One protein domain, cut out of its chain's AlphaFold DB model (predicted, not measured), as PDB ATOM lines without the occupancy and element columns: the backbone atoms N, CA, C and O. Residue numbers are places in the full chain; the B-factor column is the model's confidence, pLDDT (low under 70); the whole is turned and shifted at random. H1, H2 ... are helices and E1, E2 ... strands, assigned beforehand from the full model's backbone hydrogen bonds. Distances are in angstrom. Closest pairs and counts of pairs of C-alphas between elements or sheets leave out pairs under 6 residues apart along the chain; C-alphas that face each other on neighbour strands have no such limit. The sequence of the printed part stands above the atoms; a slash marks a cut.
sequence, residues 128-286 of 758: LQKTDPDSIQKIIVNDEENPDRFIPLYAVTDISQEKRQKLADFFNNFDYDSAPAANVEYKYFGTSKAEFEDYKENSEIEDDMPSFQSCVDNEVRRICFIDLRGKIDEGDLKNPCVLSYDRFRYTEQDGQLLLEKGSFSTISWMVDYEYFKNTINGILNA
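What this domain is: This is residues 128 to 286 of the 758 residues of an uncharacterized protein of Ruminococcus flavefaciens 007c (UniProt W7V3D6). A strongly twisted sheet, built round the long strand E7, bends round at one end through E8, E2 and E3; E3 runs on into E4, which with E1 brings the chain back beside E5, a loose and incomplete ring of strands. H4 packs with its first residues, 273 to 277, on E7 and E6, and farther along, with residues 280 to 284, it packs side by side with residues 163 to 167 of H1, while H3 is off the sheet. The printed part has 159 residues with nine named strands and four named helices, and along the chain E1 to E4 come first, then H1 to H3, then E5 to E9 and then H4; seven of the strands make a branched, mixed sheet in which E7 has three neighbours, E6, E8 and E9, while E1 and E4 make an antiparallel pair, and the class is mixed, helices and strands. The whole is compact, with a radius of gyration of the C-alphas of 16.3 A, and spans 43 by 40 by 31 A.

How they stand to each other: Start at E1, residues 128 to 130, antiparallel to E4, residues 155 to 158; N 130 and O 155 are 2.8 A apart. Next, E2, residues 137 to 140, and E3, residues 150 to 153, form a hairpin, with N 139 and O 151 at 3.0 A. E3 and E4 meet only through their link, at 30 degrees. H1, residues 161 to 173, is not on the branched sheet; H2, residues 181 to 184, only grazes it; H3, residues 193 to 202, is not on it. Then E5, residues 212 to 216, E6, residues 219 to 227, E7, residues 240 to 253, and E8, residues 256 to 259, make a meander, each strand the antiparallel neighbour of the one before: look for N 214 and O 221 at 2.8 A, N 224 and O 244 at 2.9 A, N 251 and O 258 at 2.8 A. E8 is parallel to E2, with N 140 and O 257 at 2.8 A. The closest C-alphas of E1 and E5, Leu 128 and Phe 212, are 4.8 A apart. E9, residues 265 to 272, is antiparallel to E7, on the other side of it from E6, with N 245 and O 267 at 2.8 A. H4, residues 273 to 285, only grazes the sheet with residues 273 to 277. It touches H1 at a shallow tilt of 23 degrees, opposite ways; their closest C-alphas, Lys 163 and Ile 283, are 6.2 A apart. In H1, H3 and H4 every O i to N i+4 pair is within hydrogen-bond range; H2 is too short for one.

Where its parts are: Find C-alpha 128 at (179.131, 188.270, 90.055), where E1 begins. E7 runs 39.5 A from C-alpha 240 at (192.011, 182.391, 72.711); E6 measures 25.7 A, E9 23.0 A and H1 18.3 A. H4 ends, after 17.9 A, at C-alpha 285, (170.288, 185.718, 82.236).

The domain as a whole: The printed part has no cut, and its farthest C-alphas, Gly 235 and Asp 254, are 49.9 A apart. The link from E6 to E7, residues 228 to 239, is long. Residues 181 to 190, 203 to 207 and 233 to 238 have pLDDT under 70.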
ATOM      1  N   LEU A 128     178.813 187.643  91.333       95.62
ATOM      2  CA  LEU A 128     179.131 188.270  90.055       95.62
ATOM      3  C   LEU A 128     179.770 189.638  90.306       95.62
ATOM      4  O   LEU A 128     179.175 190.454  91.012       95.62
ATOM      5  N   GLN A 129     180.957 189.903  89.764       93.75
ATOM      6  CA  GLN A 129     181.589 191.217  89.892       93.75
ATOM      7  C   GLN A 129     180.830 192.271  89.074       93.75
ATOM      8  O   GLN A 129     180.302 192.001  88.000       93.75
ATOM      9  N   LYS A 130     180.768 193.490  89.610       90.12
ATOM     10  CA  LYS A 130     180.254 194.685  88.948       90.12
ATOM     11  C   LYS A 130     181.419 195.600  88.617       90.12
ATOM     12  O   LYS A 130     182.112 196.071  89.521       90.12
ATOM     13  N   THR A 131     181.573 195.912  87.341       81.75
ATOM     14  CA  THR A 131     182.579 196.844  86.827       81.75
ATOM     15  C   THR A 131     182.130 198.296  87.026       81.75
ATOM     16  O   THR A 131     182.102 199.078  86.089       81.75
ATOM     17  N   ASP A 132     181.714 198.664  88.243       84.25
ATOM     18  CA  ASP A 132     181.460 200.064  88.605       84.25
ATOM     19  C   ASP A 132     182.750 200.651  89.204       84.25
ATOM     20  O   ASP A 132     183.091 200.302  90.345       84.25
ATOM     21  N   PRO A 133     183.470 201.535  88.479       79.38
ATOM     22  CA  PRO A 133     184.755 202.074  88.912       79.38
ATOM     23  C   PRO A 133     184.699 202.816  90.249       79.38
ATOM     24  O   PRO A 133     185.706 202.890  90.955       79.38
ATOM     25  N   ASP A 134     183.538 203.368  90.611       84.00
ATOM     26  CA  ASP A 134     183.365 204.151  91.837       84.00
ATOM     27  C   ASP A 134     183.130 203.266  93.073       84.00
ATOM     28  O   ASP A 134     183.203 203.738  94.210       84.00
ATOM     29  N   SER A 135     182.908 201.966  92.868       84.25
ATOM     30  CA  SER A 135     182.627 200.987  93.922       84.25
ATOM     31  C   SER A 135     183.838 200.133  94.340       84.25
ATOM     32  O   SER A 135     183.718 199.259  95.202       84.25
ATOM     33  N   ILE A 136     185.011 200.374  93.745       88.88
ATOM     34  CA  ILE A 136     186.189 199.507  93.868       88.88
ATOM     35  C   ILE A 136     186.943 199.762  95.178       88.88
ATOM     36  O   ILE A 136     187.450 200.858  95.433       88.88
ATOM     37  N   GLN A 137     187.096 198.715  95.989       92.62
ATOM     38  CA  GLN A 137     188.025 198.710  97.119       92.62
ATOM     39  C   GLN A 137     189.428 198.322  96.639       92.62
ATOM     40  O   GLN A 137     189.585 197.495  95.744       92.62
ATOM     41  N   LYS A 138     190.472 198.917  97.222       93.25
ATOM     42  CA  LYS A 138     191.864 198.675  96.812       93.25
ATOM     43  C   LYS A 138     192.580 197.821  97.848       93.25
ATOM     44  O   LYS A 138     192.662 198.216  99.009       93.25
ATOM     45  N   ILE A 139     193.133 196.694  97.412       93.12
ATOM     46  CA  ILE A 139     194.032 195.873  98.225       93.12
ATOM     47  C   ILE A 139     195.460 196.247  97.856       93.12
ATOM     48  O   ILE A 139     195.937 195.907  96.776       93.12
ATOM     49  N   ILE A 140     196.130 196.979  98.738       92.75
ATOM     50  CA  ILE A 140     197.484 197.483  98.525       92.75
ATOM     51  C   ILE A 140     198.455 196.305  98.518       92.75
ATOM     52  O   ILE A 140     198.483 195.485  99.442       92.75
ATOM     53  N   VAL A 141     199.265 196.230  97.467       90.56
ATOM     54  CA  VAL A 141     200.357 195.269  97.366       90.56
ATOM     55  C   VAL A 141     201.594 195.942  97.949       90.56
ATOM     56  O   VAL A 141     202.086 196.920  97.399       90.56
ATOM     57  N   ASN A 142     202.102 195.429  99.072       86.06
ATOM     58  CA  ASN A 142     203.357 195.905  99.667       86.06
ATOM     59  C   ASN A 142     204.559 195.426  98.832       86.06
ATOM     60  O   ASN A 142     205.291 194.522  99.239       86.06
ATOM     61  N   ASP A 143     204.716 196.007  97.646       83.12
ATOM     62  CA  ASP A 143     205.851 195.837  96.743       83.12
ATOM     63  C   ASP A 143     206.805 197.030  96.923       83.12
ATOM     64  O   ASP A 143     206.438 198.175  96.658       83.12
ATOM     65  N   GLU A 144     208.024 196.770  97.409       83.88
ATOM     66  CA  GLU A 144     209.041 197.811  97.624       83.88
ATOM     67  C   GLU A 144     209.450 198.499  96.311       83.88
ATOM     68  O   GLU A 144     209.837 199.668  96.333       83.88
ATOM     69  N   GLU A 145     209.353 197.798  95.176       84.62
ATOM     70  CA  GLU A 145     209.715 198.339  93.866       84.62
ATOM     71  C   GLU A 145     208.584 199.177  93.257       84.62
ATOM     72  O   GLU A 145     208.853 200.114  92.505       84.62
ATOM     73  N   ASN A 146     207.327 198.882  93.607       82.38
ATOM     74  CA  ASN A 146     206.138 199.511  93.029       82.38
ATOM     75  C   ASN A 146     205.068 199.798  94.101       82.38
ATOM     76  O   ASN A 146     204.043 199.110  94.153       82.38
ATOM     77  N   PRO A 147     205.249 200.841  94.932       84.06
ATOM     78  CA  PRO A 147     204.366 201.122  96.070       84.06
ATOM     79  C   PRO A 147     202.927 201.505  95.678       84.06
ATOM     80  O   PRO A 147     202.039 201.496  96.525       84.06
ATOM     81  N   ASP A 148     202.688 201.833  94.405       87.00
ATOM     82  CA  ASP A 148     201.377 202.241  93.886       87.00
ATOM     83  C   ASP A 148     200.541 201.074  93.327       87.00
ATOM     84  O   ASP A 148     199.467 201.305  92.763       87.00
ATOM     85  N   ARG A 149     201.016 199.824  93.443       88.62
ATOM     86  CA  ARG A 149     200.279 198.643  92.973       88.62
ATOM     87  C   ARG A 149     199.185 198.236  93.950       88.62
ATOM     88  O   ARG A 149     199.402 198.094  95.154       88.62
ATOM     89  N   PHE A 150     198.002 197.971  93.411       92.06
ATOM     90  CA  PHE A 150     196.892 197.418  94.177       92.06
ATOM     91  C   PHE A 150     196.105 196.397  93.357       92.06
ATOM     92  O   PHE A 150     196.095 196.436  92.130       92.06
ATOM     93  N   ILE A 151     195.423 195.484  94.043       91.38
ATOM     94  CA  ILE A 151     194.448 194.576  93.438       91.38
ATOM     95  C   ILE A 151     193.061 195.210  93.621       91.38
ATOM     96  O   ILE A 151     192.672 195.466  94.769       91.38
ATOM     97  N   PRO A 152     192.318 195.503  92.537       90.94
ATOM     98  CA  PRO A 152     190.953 195.994  92.649       90.94
ATOM     99  C   PRO A 152     190.034 194.878  93.158       90.94
ATOM    100  O   PRO A 152     190.007 193.768  92.618       90.94
ATOM    101  N   LEU A 153     189.281 195.189  94.208       92.31
ATOM    102  CA  LEU A 153     188.206 194.374  94.750       92.31
ATOM    103  C   LEU A 153     186.886 195.045  94.364       92.31
ATOM    104  O   LEU A 153     186.474 196.040  94.964       92.31
ATOM    105  N   TYR A 154     186.271 194.527  93.305       90.19
ATOM    106  CA  TYR A 154     185.051 195.076  92.719       90.19
ATOM    107  C   TYR A 154     183.840 194.844  93.625       90.19
ATOM    108  O   TYR A 154     183.805 193.883  94.406       90.19
ATOM    109  N   ALA A 155     182.822 195.699  93.495       91.19
ATOM    110  CA  ALA A 155     181.509 195.390  94.042       91.19
ATOM    111  C   ALA A 155     180.979 194.095  93.421       91.19
ATOM    112  O   ALA A 155     181.320 193.740  92.295       91.19
ATOM    113  N   VAL A 156     180.139 193.378  94.160       94.44
ATOM    114  CA  VAL A 156     179.614 192.080  93.733       94.44
ATOM    115  C   VAL A 156     178.096 192.027  93.862       94.44
ATOM    116  O   VAL A 156     177.504 192.737  94.675       94.44
ATOM    117  N   THR A 157     177.464 191.178  93.059       94.38
ATOM    118  CA  THR A 157     176.028 190.877  93.097       94.38
ATOM    119  C   THR A 157     175.834 189.404  93.389       94.38
ATOM    120  O   THR A 157     176.535 188.565  92.824       94.38
ATOM    121  N   ASP A 158     174.889 189.089  94.271       96.06
ATOM    122  CA  ASP A 158     174.572 187.703  94.595       96.06
ATOM    123  C   ASP A 158     174.074 186.955  93.350       96.06
ATOM    124  O   ASP A 158     173.290 187.483  92.560       96.06
ATOM    125  N   ILE A 159     174.537 185.717  93.194       95.75
ATOM    126  CA  ILE A 159     174.064 184.771  92.182       95.75
ATOM    127  C   ILE A 159     173.138 183.789  92.901       95.75
ATOM    128  O   ILE A 159     173.488 183.284  93.972       95.75
ATOM    129  N   SER A 160     171.958 183.509  92.340       95.25
ATOM    130  CA  SER A 160     171.025 182.549  92.942       95.25
ATOM    131  C   SER A 160     171.688 181.170  93.101       95.25
ATOM    132  O   SER A 160     172.569 180.789  92.327       95.25
ATOM    133  N   GLN A 161     171.296 180.399  94.126       94.81
ATOM    134  CA  GLN A 161     171.868 179.061  94.357       94.81
ATOM    135  C   GLN A 161     171.712 178.158  93.127       94.81
ATOM    136  O   GLN A 161     172.614 177.389  92.813       94.81
ATOM    137  N   GLU A 162     170.587 178.276  92.426       93.06
ATOM    138  CA  GLU A 162     170.316 177.519  91.208       93.06
ATOM    139  C   GLU A 162     171.279 177.892  90.076       93.06
ATOM    140  O   GLU A 162     171.887 177.009  89.472       93.06
ATOM    141  N   LYS A 163     171.490 179.189  89.823       95.38
ATOM    142  CA  LYS A 163     172.461 179.649  88.821       95.38
ATOM    143  C   LYS A 163     173.882 179.222  89.170       95.38
ATOM    144  O   LYS A 163     174.614 178.781  88.290       95.38
ATOM    145  N   ARG A 164     174.265 179.266  90.452       95.62
ATOM    146  CA  ARG A 164     175.562 178.730  90.905       95.62
ATOM    147  C   ARG A 164     175.690 177.234  90.662       95.62
ATOM    148  O   ARG A 164     176.760 176.791  90.266       95.62
ATOM    149  N   GLN A 165     174.618 176.470  90.861       95.00
ATOM    150  CA  GLN A 165     174.604 175.039  90.569       95.00
ATOM    151  C   GLN A 165     174.798 174.776  89.069       95.00
ATOM    152  O   GLN A 165     175.656 173.980  88.705       95.00
ATOM    153  N   LYS A 166     174.082 175.506  88.205       94.12
ATOM    154  CA  LYS A 166     174.234 175.416  86.742       94.12
ATOM    155  C   LYS A 166     175.651 175.789  86.286       94.12
ATOM    156  O   LYS A 166     176.245 175.064  85.493       94.12
ATOM    157  N   LEU A 167     176.223 176.866  86.831       96.00
ATOM    158  CA  LEU A 167     177.615 177.257  86.572       96.00
ATOM    159  C   LEU A 167     178.605 176.195  87.062       96.00
ATOM    160  O   LEU A 167     179.559 175.876  86.360       96.00
ATOM    161  N   ALA A 168     178.378 175.613  88.242       95.69
ATOM    162  CA  ALA A 168     179.209 174.533  88.757       95.69
ATOM    163  C   ALA A 168     179.174 173.316  87.844       95.69
ATOM    164  O   ALA A 168     180.220 172.757  87.545       95.69
ATOM    165  N   ASP A 169     177.995 172.915  87.379       93.50
ATOM    166  CA  ASP A 169     177.858 171.764  86.496       93.50
ATOM    167  C   ASP A 169     178.512 172.028  85.131       93.50
ATOM    168  O   ASP A 169     179.184 171.143  84.607       93.50
ATOM    169  N   PHE A 170     178.427 173.255  84.606       95.44
ATOM    170  CA  PHE A 170     179.193 173.673  83.429       95.44
ATOM    171  C   PHE A 170     180.710 173.549  83.656       95.44
ATOM    172  O   PHE A 170     181.390 172.814  82.940       95.44
ATOM    173  N   PHE A 171     181.247 174.193  84.696       95.81
ATOM    174  CA  PHE A 171     182.686 174.185  84.980       95.81
ATOM    175  C   PHE A 171     183.224 172.790  85.326       95.81
ATOM    176  O   PHE A 171     184.312 172.407  84.907       95.81
ATOM    177  N   ASN A 172     182.462 171.990  86.067       94.00
ATOM    178  CA  ASN A 172     182.865 170.646  86.470       94.00
ATOM    179  C   ASN A 172     182.965 169.676  85.287       94.00
ATOM    180  O   ASN A 172     183.733 168.716  85.360       94.00
ATOM    181  N   ASN A 173     182.209 169.919  84.214       91.31
ATOM    182  CA  ASN A 173     182.216 169.090  83.011       91.31
ATOM    183  C   ASN A 173     183.215 169.566  81.948       91.31
ATOM    184  O   ASN A 173     183.404 168.868  80.956       91.31
ATOM    185  N   PHE A 174     183.882 170.702  82.158       92.62
ATOM    186  CA  PHE A 174     184.843 171.228  81.197       92.62
ATOM    187  C   PHE A 174     186.224 170.552  81.307       92.62
ATOM    188  O   PHE A 174     186.731 170.257  82.401       92.62
ATOM    189  N   ASP A 175     186.849 170.306  80.154       91.19
ATOM    190  CA  ASP A 175     188.215 169.801  80.032       91.19
ATOM    191  C   ASP A 175     189.203 170.964  79.950       91.19
ATOM    192  O   ASP A 175     189.264 171.690  78.967       91.19
ATOM    193  N   TYR A 176     189.967 171.158  81.025       91.31
ATOM    194  CA  TYR A 176     190.850 172.306  81.166       91.31
ATOM    195  C   TYR A 176     192.267 172.010  80.678       91.31
ATOM    196  O   TYR A 176     192.990 171.230  81.306       91.31
ATOM    197  N   ASP A 177     192.701 172.737  79.652       88.62
ATOM    198  CA  ASP A 177     194.096 172.761  79.225       88.62
ATOM    199  C   ASP A 177     194.868 173.834  79.989       88.62
ATOM    200  O   ASP A 177     194.473 174.999  80.057       88.62
ATOM    201  N   SER A 178     195.990 173.452  80.604       87.50
ATOM    202  CA  SER A 178     196.838 174.404  81.328       87.50
ATOM    203  C   SER A 178     197.355 175.487  80.383       87.50
ATOM    204  O   SER A 178     197.978 175.165  79.370       87.50
ATOM    205  N   ALA A 179     197.173 176.759  80.742       85.06
ATOM    206  CA  ALA A 179     197.775 177.850  79.988       85.06
ATOM    207  C   ALA A 179     199.307 177.842  80.182       85.06
ATOM    208  O   ALA A 179     199.781 177.617  81.305       85.06
ATOM    209  N   PRO A 180     200.115 178.089  79.134       77.88
ATOM    210  CA  PRO A 180     201.562 178.196  79.277       77.88
ATOM    211  C   PRO A 180     201.912 179.315  80.263       77.88
ATOM    212  O   PRO A 180     201.473 180.452  80.089       77.88
ATOM    213  N   ALA A 181     202.740 179.021  81.272       66.06
ATOM    214  CA  ALA A 181     203.129 179.994  82.300       66.06
ATOM    215  C   ALA A 181     203.698 181.303  81.709       66.06
ATOM    216  O   ALA A 181     203.437 182.382  82.234       66.06
ATOM    217  N   ALA A 182     204.396 181.214  80.570       56.56
ATOM    218  CA  ALA A 182     205.000 182.353  79.879       56.56
ATOM    219  C   ALA A 182     203.980 183.358  79.303       56.56
ATOM    220  O   ALA A 182     204.331 184.515  79.096       56.56
ATOM    221  N   ASN A 183     202.725 182.948  79.074       55.78
ATOM    222  CA  ASN A 183     201.687 183.809  78.487       55.78
ATOM    223  C   ASN A 183     200.894 184.599  79.542       55.78
ATOM    224  O   ASN A 183     200.184 185.544  79.204       55.78
ATOM    225  N   VAL A 184     201.014 184.226  80.819       61.31
ATOM    226  CA  VAL A 184     200.309 184.865  81.948       61.31
ATOM    227  C   VAL A 184     201.286 185.624  82.856       61.31
ATOM    228  O   VAL A 184     200.889 186.374  83.751       61.31
ATOM    229  N   GLU A 185     202.587 185.455  82.625       51.75
ATOM    230  CA  GLU A 185     203.638 185.982  83.480       51.75
ATOM    231  C   GLU A 185     203.638 187.530  83.514       51.75
ATOM    232  O   GLU A 185     203.880 188.229  82.532       51.75
ATOM    233  N   TYR A 186     203.391 188.052  84.720       49.00
ATOM    234  CA  TYR A 186     203.727 189.389  85.233       49.00
ATOM    235  C   TYR A 186     202.850 190.610  84.933       49.00
ATOM    236  O   TYR A 186     202.949 191.568  85.705       49.00
ATOM    237  N   LYS A 187     201.970 190.633  83.925       53.03
ATOM    238  CA  LYS A 187     201.231 191.882  83.620       53.03
ATOM    239  C   LYS A 187     200.018 192.187  84.511       53.03
ATOM    240  O   LYS A 187     199.578 193.327  84.527       53.03
ATOM    241  N   TYR A 188     199.520 191.225  85.289       56.72
ATOM    242  CA  TYR A 188     198.294 191.399  86.092       56.72
ATOM    243  C   TYR A 188     198.506 191.358  87.611       56.72
ATOM    244  O   TYR A 188     197.543 191.296  88.379       56.72
ATOM    245  N   PHE A 189     199.758 191.424  88.072       60.31
ATOM    246  CA  PHE A 189     200.068 191.482  89.502       60.31
ATOM    247  C   PHE A 189     199.860 192.903  90.046       60.31
ATOM    248  O   PHE A 189     200.801 193.650  90.307       60.31
ATOM    249  N   GLY A 190     198.587 193.262  90.199       62.66
ATOM    250  CA  GLY A 190     198.145 194.585  90.612       62.66
ATOM    251  C   GLY A 190     198.161 195.595  89.467       62.66
ATOM    252  O   GLY A 190     199.055 195.609  88.626       62.66
ATOM    253  N   THR A 191     197.154 196.456  89.454       74.44
ATOM    254  CA  THR A 191     197.066 197.581  88.528       74.44
ATOM    255  C   THR A 191     197.809 198.750  89.166       74.44
ATOM    256  O   THR A 191     197.615 199.042  90.352       74.44
ATOM    257  N   SER A 192     198.695 199.412  88.423       83.25
ATOM    258  CA  SER A 192     199.232 200.691  88.884       83.25
ATOM    259  C   SER A 192     198.114 201.731  88.918       83.25
ATOM    260  O   SER A 192     197.118 201.639  88.201       83.25
ATOM    261  N   LYS A 193     198.278 202.776  89.731       83.06
ATOM    262  CA  LYS A 193     197.315 203.881  89.737       83.06
ATOM    263  C   LYS A 193     197.098 204.474  88.338       83.06
ATOM    264  O   LYS A 193     195.963 204.767  88.002       83.06
ATOM    265  N   ALA A 194     198.155 204.629  87.540       84.44
ATOM    266  CA  ALA A 194     198.057 205.200  86.198       84.44
ATOM    267  C   ALA A 194     197.262 204.300  85.238       84.44
ATOM    268  O   ALA A 194     196.361 204.796  84.577       84.44
ATOM    269  N   GLU A 195     197.536 202.992  85.219       82.56
ATOM    270  CA  GLU A 195     196.791 202.025  84.393       82.56
ATOM    271  C   GLU A 195     195.314 201.948  84.793       82.56
ATOM    272  O   GLU A 195     194.451 201.755  83.948       82.56
ATOM    273  N   PHE A 196     195.011 202.108  86.083       80.81
ATOM    274  CA  PHE A 196     193.632 202.086  86.556       80.81
ATOM    275  C   PHE A 196     192.848 203.338  86.150       80.81
ATOM    276  O   PHE A 196     191.682 203.222  85.786       80.81
ATOM    277  N   GLU A 197     193.456 204.527  86.228       83.44
ATOM    278  CA  GLU A 197     192.805 205.757  85.751       83.44
ATOM    279  C   GLU A 197     192.656 205.738  84.223       83.44
ATOM    280  O   GLU A 197     191.609 206.123  83.719       83.44
ATOM    281  N   ASP A 198     193.648 205.213  83.495       82.94
ATOM    282  CA  ASP A 198     193.569 205.011  82.042       82.94
ATOM    283  C   ASP A 198     192.431 204.050  81.667       82.94
ATOM    284  O   ASP A 198     191.604 204.374  80.821       82.94
ATOM    285  N   TYR A 199     192.311 202.919  82.373       78.75
ATOM    286  CA  TYR A 199     191.175 202.009  82.224       78.75
ATOM    287  C   TYR A 199     189.850 202.720  82.521       78.75
ATOM    288  O   TYR A 199     188.919 202.616  81.737       78.75
ATOM    289  N   LYS A 200     189.765 203.508  83.601       79.38
ATOM    290  CA  LYS A 200     188.545 204.252  83.955       79.38
ATOM    291  C   LYS A 200     188.140 205.290  82.898       79.38
ATOM    292  O   LYS A 200     186.948 205.531  82.730       79.38
ATOM    293  N   GLU A 201     189.103 205.935  82.243       81.81
ATOM    294  CA  GLU A 201     188.854 206.975  81.235       81.81
ATOM    295  C   GLU A 201     188.595 206.405  79.832       81.81
ATOM    296  O   GLU A 201     187.817 207.000  79.086       81.81
ATOM    297  N   ASN A 202     189.208 205.266  79.488       75.00
ATOM    298  CA  ASN A 202     189.214 204.715  78.128       75.00
ATOM    299  C   ASN A 202     188.464 203.386  77.966       75.00
ATOM    300  O   ASN A 202     188.298 202.941  76.832       75.00
ATOM    301  N   SER A 203     187.996 202.741  79.042       65.06
ATOM    302  CA  SER A 203     187.121 201.578  78.904       65.06
ATOM    303  C   SER A 203     185.732 202.049  78.466       65.06
ATOM    304  O   SER A 203     184.856 202.325  79.291       65.06
ATOM    305  N   GLU A 204     185.496 202.108  77.156       57.81
ATOM    306  CA  GLU A 204     184.199 201.645  76.676       57.81
ATOM    307  C   GLU A 204     184.111 200.206  77.185       57.81
ATOM    308  O   GLU A 204     184.920 199.364  76.805       57.81
ATOM    309  N   ILE A 205     183.265 199.976  78.191       55.00
ATOM    310  CA  ILE A 205     183.048 198.654  78.781       55.00
ATOM    311  C   ILE A 205     182.317 197.845  77.704       55.00
ATOM    312  O   ILE A 205     181.098 197.694  77.749       55.00
ATOM    313  N   GLU A 206     183.038 197.434  76.662       54.72
ATOM    314  CA  GLU A 206     182.599 196.384  75.756       54.72
ATOM    315  C   GLU A 206     182.275 195.162  76.609       54.72
ATOM    316  O   GLU A 206     182.926 194.968  77.631       54.72
ATOM    317  N   ASP A 207     181.239 194.401  76.228       60.03
ATOM    318  CA  ASP A 207     180.666 193.254  76.952       60.03
ATOM    319  C   ASP A 207     181.732 192.310  77.543       60.03
ATOM    320  O   ASP A 207     182.055 191.257  76.970       60.03
ATOM    321  N   ASP A 208     182.257 192.702  78.704       71.31
ATOM    322  CA  ASP A 208     183.304 192.008  79.425       71.31
ATOM    323  C   ASP A 208     182.709 190.691  79.906       71.31
ATOM    324  O   ASP A 208     181.632 190.641  80.514       71.31
ATOM    325  N   MET A 209     183.407 189.596  79.615       83.62
ATOM    326  CA  MET A 209     182.993 188.280  80.072       83.62
ATOM    327  C   MET A 209     182.806 188.292  81.606       83.62
ATOM    328  O   MET A 209     183.696 188.760  82.324       83.62
ATOM    329  N   PRO A 210     181.678 187.767  82.130       91.75
ATOM    330  CA  PRO A 210     181.387 187.782  83.559       91.75
ATOM    331  C   PRO A 210     182.530 187.237  84.418       91.75
ATOM    332  O   PRO A 210     182.963 186.098  84.248       91.75
ATOM    333  N   SER A 211     182.984 188.024  85.392       93.50
ATOM    334  CA  SER A 211     183.960 187.593  86.392       93.50
ATOM    335  C   SER A 211     183.296 187.318  87.741       93.50
ATOM    336  O   SER A 211     182.309 187.943  88.141       93.50
ATOM    337  N   PHE A 212     183.851 186.359  88.477       96.25
ATOM    338  CA  PHE A 212     183.279 185.865  89.723       96.25
ATOM    339  C   PHE A 212     184.231 186.066  90.886       96.25
ATOM    340  O   PHE A 212     185.441 185.892  90.763       96.25
ATOM    341  N   GLN A 213     183.680 186.378  92.052       96.12
ATOM    342  CA  GLN A 213     184.451 186.577  93.269       96.12
ATOM    343  C   GLN A 213     183.738 185.959  94.462       96.12
ATOM    344  O   GLN A 213     182.552 186.189  94.676       96.12
ATOM    345  N   SER A 214     184.481 185.209  95.268       95.88
ATOM    346  CA  SER A 214     184.058 184.750  96.584       95.88
ATOM    347  C   SER A 214     185.013 185.310  97.631       95.88
ATOM    348  O   SER A 214     186.232 185.215  97.483       95.88
ATOM    349  N   CYS A 215     184.455 185.905  98.681       94.88
ATOM    350  CA  CYS A 215     185.214 186.411  99.819       94.88
ATOM    351  C   CYS A 215     184.754 185.668 101.070       94.88
ATOM    352  O   CYS A 215     183.605 185.812 101.486       94.88
ATOM    353  N   VAL A 216     185.649 184.887 101.669       93.88
ATOM    354  CA  VAL A 216     185.399 184.192 102.937       93.88
ATOM    355  C   VAL A 216     186.420 184.697 103.941       93.88
ATOM    356  O   VAL A 216     187.622 184.491 103.771       93.88
ATOM    357  N   ASP A 217     185.933 185.385 104.971       94.88
ATOM    358  CA  ASP A 217     186.749 186.130 105.928       94.88
ATOM    359  C   ASP A 217     187.671 187.138 105.221       94.88
ATOM    360  O   ASP A 217     187.209 188.163 104.722       94.88
ATOM    361  N   ASN A 218     188.970 186.846 105.167       95.81
ATOM    362  CA  ASN A 218     189.987 187.663 104.520       95.81
ATOM    363  C   ASN A 218     190.624 186.985 103.296       95.81
ATOM    364  O   ASN A 218     191.611 187.488 102.760       95.81
ATOM    365  N   GLU A 219     190.097 185.831 102.879       96.94
ATOM    366  CA  GLU A 219     190.520 185.110 101.684       96.94
ATOM    367  C   GLU A 219     189.604 185.469 100.513       96.94
ATOM    368  O   GLU A 219     188.387 185.292 100.577       96.94
ATOM    369  N   VAL A 220     190.209 185.944  99.430       96.56
ATOM    370  CA  VAL A 220     189.530 186.238  98.169       96.56
ATOM    371  C   VAL A 220     189.873 185.145  97.172       96.56
ATOM    372  O   VAL A 220     191.036 184.761  97.016       96.56
ATOM    373  N   ARG A 221     188.842 184.654  96.492       96.88
ATOM    374  CA  ARG A 221     188.915 183.719  95.372       96.88
ATOM    375  C   ARG A 221     188.235 184.365  94.186       96.88
ATOM    376  O   ARG A 221     187.077 184.760  94.295       96.88
ATOM    377  N   ARG A 222     188.935 184.483  93.071       95.50
ATOM    378  CA  ARG A 222     188.456 185.209  91.900       95.50
ATOM    379  C   ARG A 222     188.625 184.356  90.656       95.50
ATOM    380  O   ARG A 222     189.678 183.762  90.474       95.50
ATOM    381  N   ILE A 223     187.587 184.293  89.834       95.50
ATOM    382  CA  ILE A 223     187.619 183.697  88.501       95.50
ATOM    383  C   ILE A 223     187.439 184.849  87.520       95.50
ATOM    384  O   ILE A 223     186.406 185.517  87.534       95.50
ATOM    385  N   CYS A 224     188.457 185.099  86.710       93.12
ATOM    386  CA  CYS A 224     188.449 186.114  85.668       93.12
ATOM    387  C   CYS A 224     188.680 185.465  84.316       93.12
ATOM    388  O   CYS A 224     189.347 184.436  84.216       93.12
ATOM    389  N   PHE A 225     188.206 186.132  83.279       91.94
ATOM    390  CA  PHE A 225     188.459 185.743  81.911       91.94
ATOM    391  C   PHE A 225     189.215 186.855  81.211       91.94
ATOM    392  O   PHE A 225     188.879 188.028  81.356       91.94
ATOM    393  N   ILE A 226     190.274 186.486  80.506       87.81
ATOM    394  CA  ILE A 226     191.149 187.430  79.828       87.81
ATOM    395  C   ILE A 226     191.028 187.156  78.342       87.81
ATOM    396  O   ILE A 226     191.448 186.099  77.867       87.81
ATOM    397  N   ASP A 227     190.456 188.116  77.628       87.12
ATOM    398  CA  ASP A 227     190.463 188.119  76.175       87.12
ATOM    399  C   ASP A 227     191.891 188.396  75.668       87.12
ATOM    400  O   ASP A 227     192.534 189.400  76.036       87.12
ATOM    401  N   LEU A 228     192.415 187.451  74.882       82.56
ATOM    402  CA  LEU A 228     193.719 187.551  74.235       82.56
ATOM    403  C   LEU A 228     193.623 187.945  72.754       82.56
ATOM    404  O   LEU A 228     194.668 188.023  72.101       82.56
ATOM    405  N   ARG A 229     192.427 188.232  72.218       78.62
ATOM    406  CA  ARG A 229     192.269 188.761  70.856       78.62
ATOM    407  C   ARG A 229     193.103 190.036  70.688       78.62
ATOM    408  O   ARG A 229     193.150 190.897  71.567       78.62
ATOM    409  N   GLY A 230     193.863 190.101  69.594       75.06
ATOM    410  CA  GLY A 230     194.810 191.187  69.307       75.06
ATOM    411  C   GLY A 230     196.078 191.224  70.179       75.06
ATOM    412  O   GLY A 230     196.887 192.138  70.022       75.06
ATOM    413  N   LYS A 231     196.274 190.268  71.103       73.19
ATOM    414  CA  LYS A 231     197.465 190.191  71.979       73.19
ATOM    415  C   LYS A 231     198.406 189.035  71.650       73.19
ATOM    416  O   LYS A 231     199.540 189.050  72.131       73.19
ATOM    417  N   ILE A 232     197.954 188.049  70.883       72.62
ATOM    418  CA  ILE A 232     198.789 186.952  70.391       72.62
ATOM    419  C   ILE A 232     198.729 186.898  68.865       72.62
ATOM    420  O   ILE A 232     197.686 187.198  68.288       72.62
ATOM    421  N   ASP A 233     199.852 186.551  68.233       68.00
ATOM    422  CA  ASP A 233     199.926 186.375  66.780       68.00
ATOM    423  C   ASP A 233     198.950 185.258  66.354       68.00
ATOM    424  O   ASP A 233     198.905 184.204  66.991       68.00
ATOM    425  N   GLU A 234     198.173 185.504  65.295       56.31
ATOM    426  CA  GLU A 234     196.949 184.795  64.851       56.31
ATOM    427  C   GLU A 234     197.107 183.297  64.483       56.31
ATOM    428  O   GLU A 234     196.213 182.694  63.899       56.31
ATOM    429  N   GLY A 235     198.231 182.661  64.813       54.56
ATOM    430  CA  GLY A 235     198.648 181.399  64.206       54.56
ATOM    431  C   GLY A 235     197.918 180.123  64.637       54.56
ATOM    432  O   GLY A 235     197.871 179.203  63.830       54.56
ATOM    433  N   ASP A 236     197.369 180.015  65.856       56.78
ATOM    434  CA  ASP A 236     196.990 178.685  66.392       56.78
ATOM    435  C   ASP A 236     195.659 178.595  67.167       56.78
ATOM    436  O   ASP A 236     195.211 177.490  67.477       56.78
ATOM    437  N   LEU A 237     194.982 179.704  67.485       59.69
ATOM    438  CA  LEU A 237     193.687 179.678  68.182       59.69
ATOM    439  C   LEU A 237     192.781 180.774  67.622       59.69
ATOM    440  O   LEU A 237     193.139 181.945  67.688       59.69
ATOM    441  N   LYS A 238     191.603 180.398  67.100       64.44
ATOM    442  CA  LYS A 238     190.660 181.348  66.482       64.44
ATOM    443  C   LYS A 238     190.089 182.367  67.482       64.44
ATOM    444  O   LYS A 238     189.804 183.475  67.063       64.44
ATOM    445  N   ASN A 239     189.979 182.040  68.780       72.19
ATOM    446  CA  ASN A 239     189.489 182.949  69.837       72.19
ATOM    447  C   ASN A 239     190.053 182.589  71.235       72.19
ATOM    448  O   ASN A 239     189.337 182.069  72.097       72.19
ATOM    449  N   PRO A 240     191.352 182.813  71.483       81.00
ATOM    450  CA  PRO A 240     192.011 182.391  72.711       81.00
ATOM    451  C   PRO A 240     191.548 183.236  73.902       81.00
ATOM    452  O   PRO A 240     191.785 184.443  73.957       81.00
ATOM    453  N   CYS A 241     190.961 182.589  74.907       88.38
ATOM    454  CA  CYS A 241     190.742 183.182  76.219       88.38
ATOM    455  C   CYS A 241     191.556 182.450  77.280       88.38
ATOM    456  O   CYS A 241     191.782 181.242  77.207       88.38
ATOM    457  N   VAL A 242     191.984 183.191  78.298       91.38
ATOM    458  CA  VAL A 242     192.551 182.612  79.512       91.38
ATOM    459  C   VAL A 242     191.551 182.751  80.651       91.38
ATOM    460  O   VAL A 242     191.258 183.864  81.091       91.38
ATOM    461  N   LEU A 243     191.081 181.620  81.180       94.12
ATOM    462  CA  LEU A 243     190.410 181.566  82.476       94.12
ATOM    463  C   LEU A 243     191.486 181.614  83.558       94.12
ATOM    464  O   LEU A 243     192.301 180.700  83.673       94.12
ATOM    465  N   SER A 244     191.487 182.671  84.363       93.44
ATOM    466  CA  SER A 244     192.393 182.859  85.493       93.44
ATOM    467  C   SER A 244     191.662 182.659  86.813       93.44
ATOM    468  O   SER A 244     190.648 183.305  87.074       93.44
ATOM    469  N   TYR A 245     192.200 181.796  87.670       95.31
ATOM    470  CA  TYR A 245     191.775 181.641  89.053       95.31
ATOM    471  C   TYR A 245     192.818 182.232  89.995       95.31
ATOM    472  O   TYR A 245     193.899 181.665  90.173       95.31
ATOM    473  N   ASP A 246     192.465 183.342  90.635       94.31
ATOM    474  CA  ASP A 246     193.300 184.005  91.625       94.31
ATOM    475  C   ASP A 246     192.815 183.677  93.033       94.31
ATOM    476  O   ASP A 246     191.619 183.692  93.337       94.31
ATOM    477  N   ARG A 247     193.762 183.440  93.931       96.00
ATOM    478  CA  ARG A 247     193.508 183.231  95.351       96.00
ATOM    479  C   ARG A 247     194.514 184.026  96.154       96.00
ATOM    480  O   ARG A 247     195.713 183.878  95.943       96.00
ATOM    481  N   PHE A 248     194.044 184.845  97.085       96.06
ATOM    482  CA  PHE A 248     194.915 185.640  97.946       96.06
ATOM    483  C   PHE A 248     194.246 185.994  99.270       96.06
ATOM    484  O   PHE A 248     193.036 185.842  99.430       96.06
ATOM    485  N   ARG A 249     195.041 186.461 100.236       96.81
ATOM    486  CA  ARG A 249     194.550 186.947 101.530       96.81
ATOM    487  C   ARG A 249     194.962 188.383 101.768       96.81
ATOM    488  O   ARG A 249     195.999 188.822 101.276       96.81
ATOM    489  N   TYR A 250     194.177 189.103 102.553       97.06
ATOM    490  CA  TYR A 250     194.516 190.459 102.970       97.06
ATOM    491  C   TYR A 250     194.362 190.647 104.481       97.06
ATOM    492  O   TYR A 250     193.704 189.874 105.166       97.06
ATOM    493  N   THR A 251     194.975 191.695 105.019       96.69
ATOM    494  CA  THR A 251     194.748 192.165 106.391       96.69
ATOM    495  C   THR A 251     194.275 193.603 106.352       96.69
ATOM    496  O   THR A 251     194.691 194.365 105.486       96.69
ATOM    497  N   GLU A 252     193.408 193.984 107.282       96.69
ATOM    498  CA  GLU A 252     193.019 195.379 107.445       96.69
ATOM    499  C   GLU A 252     193.958 196.055 108.452       96.69
ATOM    500  O   GLU A 252     194.088 195.605 109.592       96.69
ATOM    501  N   GLN A 253     194.633 197.122 108.029       95.94
ATOM    502  CA  GLN A 253     195.494 197.948 108.876       95.94
ATOM    503  C   GLN A 253     195.171 199.417 108.620       95.94
ATOM    504  O   GLN A 253     195.202 199.867 107.481       95.94
ATOM    505  N   ASP A 254     194.817 200.153 109.675       95.38
ATOM    506  CA  ASP A 254     194.475 201.581 109.605       95.38
ATOM    507  C   ASP A 254     193.404 201.926 108.543       95.38
ATOM    508  O   ASP A 254     193.435 202.987 107.919       95.38
ATOM    509  N   GLY A 255     192.439 201.020 108.336       93.62
ATOM    510  CA  GLY A 255     191.369 201.162 107.339       93.62
ATOM    511  C   GLY A 255     191.803 200.892 105.893       93.62
ATOM    512  O   GLY A 255     191.044 201.172 104.967       93.62
ATOM    513  N   GLN A 256     193.012 200.367 105.681       94.50
ATOM    514  CA  GLN A 256     193.514 199.920 104.384       94.50
ATOM    515  C   GLN A 256     193.578 198.395 104.329       94.50
ATOM    516  O   GLN A 256     193.974 197.744 105.295       94.50
ATOM    517  N   LEU A 257     193.226 197.825 103.176       96.44
ATOM    518  CA  LEU A 257     193.384 196.399 102.918       96.44
ATOM    519  C   LEU A 257     194.788 196.158 102.361       96.44
ATOM    520  O   LEU A 257     195.136 196.699 101.316       96.44
ATOM    521  N   LEU A 258     195.600 195.365 103.052       95.31
ATOM    522  CA  LEU A 258     196.974 195.044 102.672       95.31
ATOM    523  C   LEU A 258     197.078 193.570 102.289       95.31
ATOM    524  O   LEU A 258     196.711 192.708 103.088       95.31
ATOM    525  N   LEU A 259     197.621 193.272 101.110       96.06
ATOM    526  CA  LEU A 259     197.881 191.898 100.676       96.06
ATOM    527  C   LEU A 259     198.822 191.188 101.667       96.06
ATOM    528  O   LEU A 259     199.917 191.672 101.964       96.06
ATOM    529  N   GLU A 260     198.429 190.009 102.153       95.75
ATOM    530  CA  GLU A 260     199.300 189.175 102.979       95.75
ATOM    531  C   GLU A 260     200.466 188.645 102.135       95.75
ATOM    532  O   GLU A 260     200.269 188.017 101.088       95.75
ATOM    533  N   LYS A 261     201.701 188.872 102.596       93.31
ATOM    534  CA  LYS A 261     202.917 188.478 101.875       93.31
ATOM    535  C   LYS A 261     202.923 186.975 101.570       93.31
ATOM    536  O   LYS A 261     202.870 186.156 102.483       93.31
ATOM    537  N   GLY A 262     203.051 186.626 100.288       91.69
ATOM    538  CA  GLY A 262     203.104 185.237  99.819       91.69
ATOM    539  C   GLY A 262     201.760 184.501  99.818       91.69
ATOM    540  O   GLY A 262     201.746 183.297  99.595       91.69
ATOM    541  N   SER A 263     200.643 185.196 100.069       94.50
ATOM    542  CA  SER A 263     199.305 184.589 100.032       94.50
ATOM    543  C   SER A 263     198.722 184.471  98.625       94.50
ATOM    544  O   SER A 263     197.781 183.706  98.431       94.50
ATOM    545  N   PHE A 264     199.251 185.235  97.669       93.25
ATOM    546  CA  PHE A 264     198.732 185.285  96.312       93.25
ATOM    547  C   PHE A 264     199.200 184.088  95.484       93.25
ATOM    548  O   PHE A 264     200.393 183.789  95.421       93.25
ATOM    549  N   SER A 265     198.258 183.450  94.803       92.44
ATOM    550  CA  SER A 265     198.489 182.409  93.810       92.44
ATOM    551  C   SER A 265     197.507 182.566  92.657       92.44
ATOM    552  O   SER A 265     196.324 182.794  92.911       92.44
ATOM    553  N   THR A 266     197.980 182.350  91.433       92.31
ATOM    554  CA  THR A 266     197.150 182.300  90.225       92.31
ATOM    555  C   THR A 266     197.376 180.978  89.510       92.31
ATOM    556  O   THR A 266     198.508 180.499  89.426       92.31
ATOM    557  N   ILE A 267     196.297 180.388  89.006       92.75
ATOM    558  CA  ILE A 267     196.329 179.247  88.091       92.75
ATOM    559  C   ILE A 267     195.471 179.609  86.885       92.75
ATOM    560  O   ILE A 267     194.424 180.234  87.050       92.75
ATOM    561  N   SER A 268     195.909 179.239  85.686       93.12
ATOM    562  CA  SER A 268     195.258 179.671  84.455       93.12
ATOM    563  C   SER A 268     195.096 178.535  83.454       93.12
ATOM    564  O   SER A 268     195.953 177.650  83.357       93.12
ATOM    565  N   TRP A 269     194.009 178.588  82.692       94.00
ATOM    566  CA  TRP A 269     193.651 177.599  81.679       94.00
ATOM    567  C   TRP A 269     193.242 178.281  80.381       94.00
ATOM    568  O   TRP A 269     192.651 179.359  80.415       94.00
ATOM    569  N   MET A 270     193.567 177.651  79.255       91.25
ATOM    570  CA  MET A 270     193.063 178.081  77.955       91.25
ATOM    571  C   MET A 270     191.612 177.635  77.822       91.25
ATOM    572  O   MET A 270     191.281 176.489  78.126       91.25
ATOM    573  N   VAL A 271     190.757 178.550  77.387       91.19
ATOM    574  CA  VAL A 271     189.346 178.292  77.117       91.19
ATOM    575  C   VAL A 271     188.938 178.983  75.821       91.19
ATOM    576  O   VAL A 271     189.572 179.952  75.397       91.19
ATOM    577  N   ASP A 272     187.878 178.484  75.194       89.75
ATOM    578  CA  ASP A 272     187.241 179.165  74.070       89.75
ATOM    579  C   ASP A 272     186.438 180.368  74.589       89.75
ATOM    580  O   ASP A 272     185.582 180.215  75.466       89.75
ATOM    581  N   TYR A 273     186.763 181.570  74.098       87.94
ATOM    582  CA  TYR A 273     186.167 182.814  74.591       87.94
ATOM    583  C   TYR A 273     184.647 182.855  74.398       87.94
ATOM    584  O   TYR A 273     183.910 183.095  75.356       87.94
ATOM    585  N   GLU A 274     184.183 182.629  73.168       85.62
ATOM    586  CA  GLU A 274     182.779 182.818  72.797       85.62
ATOM    587  C   GLU A 274     181.907 181.727  73.424       85.62
ATOM    588  O   GLU A 274     180.851 182.025  73.987       85.62
ATOM    589  N   TYR A 275     182.388 180.479  73.453       87.12
ATOM    590  CA  TYR A 275     181.690 179.382  74.121       87.12
ATOM    591  C   TYR A 275     181.462 179.666  75.613       87.12
ATOM    592  O   TYR A 275     180.342 179.511  76.116       87.12
ATOM    593  N   PHE A 276     182.498 180.118  76.332       92.62
ATOM    594  CA  PHE A 276     182.365 180.458  77.751       92.62
ATOM    595  C   PHE A 276     181.465 181.669  77.959       92.62
ATOM    596  O   PHE A 276     180.574 181.612  78.810       92.62
ATOM    597  N   LYS A 277     181.659 182.736  77.177       90.12
ATOM    598  CA  LYS A 277     180.872 183.967  77.281       90.12
ATOM    599  C   LYS A 277     179.387 183.671  77.099       90.12
ATOM    600  O   LYS A 277     178.583 184.022  77.964       90.12
ATOM    601  N   ASN A 278     179.031 182.971  76.025       87.19
ATOM    602  CA  ASN A 278     177.646 182.655  75.689       87.19
ATOM    603  C   ASN A 278     177.013 181.714  76.716       87.19
ATOM    604  O   ASN A 278     175.915 181.988  77.203       87.19
ATOM    605  N   THR A 279     177.723 180.657  77.124       91.25
ATOM    606  CA  THR A 279     177.201 179.693  78.107       91.25
ATOM    607  C   THR A 279     176.972 180.344  79.470       91.25
ATOM    608  O   THR A 279     175.909 180.187  80.075       91.25
ATOM    609  N   ILE A 280     177.943 181.123  79.955       94.94
ATOM    610  CA  ILE A 280     177.839 181.813  81.243       94.94
ATOM    611  C   ILE A 280     176.715 182.851  81.207       94.94
ATOM    612  O   ILE A 280     175.889 182.876  82.122       94.94
ATOM    613  N   ASN A 281     176.641 183.674  80.157       92.88
ATOM    614  CA  ASN A 281     175.580 184.670  80.014       92.88
ATOM    615  C   ASN A 281     174.197 184.020  79.920       92.88
ATOM    616  O   ASN A 281     173.266 184.499  80.563       92.88
ATOM    617  N   GLY A 282     174.061 182.901  79.204       89.81
ATOM    618  CA  GLY A 282     172.819 182.130  79.153       89.81
ATOM    619  C   GLY A 282     172.362 181.668  80.540       89.81
ATOM    620  O   GLY A 282     171.200 181.844  80.907       89.81
ATOM    621  N   ILE A 283     173.286 181.159  81.363       94.19
ATOM    622  CA  ILE A 283     172.976 180.743  82.740       94.19
ATOM    623  C   ILE A 283     172.619 181.948  83.625       94.19
ATOM    624  O   ILE A 283     171.670 181.880  84.409       94.19
ATOM    625  N   LEU A 284     173.365 183.051  83.522       94.12
ATOM    626  CA  LEU A 284     173.155 184.241  84.351       94.12
ATOM    627  C   LEU A 284     171.861 184.988  84.007       94.12
ATOM    628  O   LEU A 284     171.207 185.501  84.921       94.12
ATOM    629  N   ASN A 285     171.469 185.008  82.731       92.12
ATOM    630  CA  ASN A 285     170.288 185.718  82.236       92.12
ATOM    631  C   ASN A 285     168.997 184.888  82.284       92.12
ATOM    632  O   ASN A 285     167.922 185.454  82.117       92.12
ATOM    633  N   ALA A 286     169.068 183.577  82.540       88.69
ATOM    634  CA  ALA A 286     167.873 182.757  82.719       88.69
ATOM    635  C   ALA A 286     167.020 183.266  83.901       88.69
ATOM    636  O   ALA A 286     167.544 183.519  84.990       88.69
TER     637      ALA A 286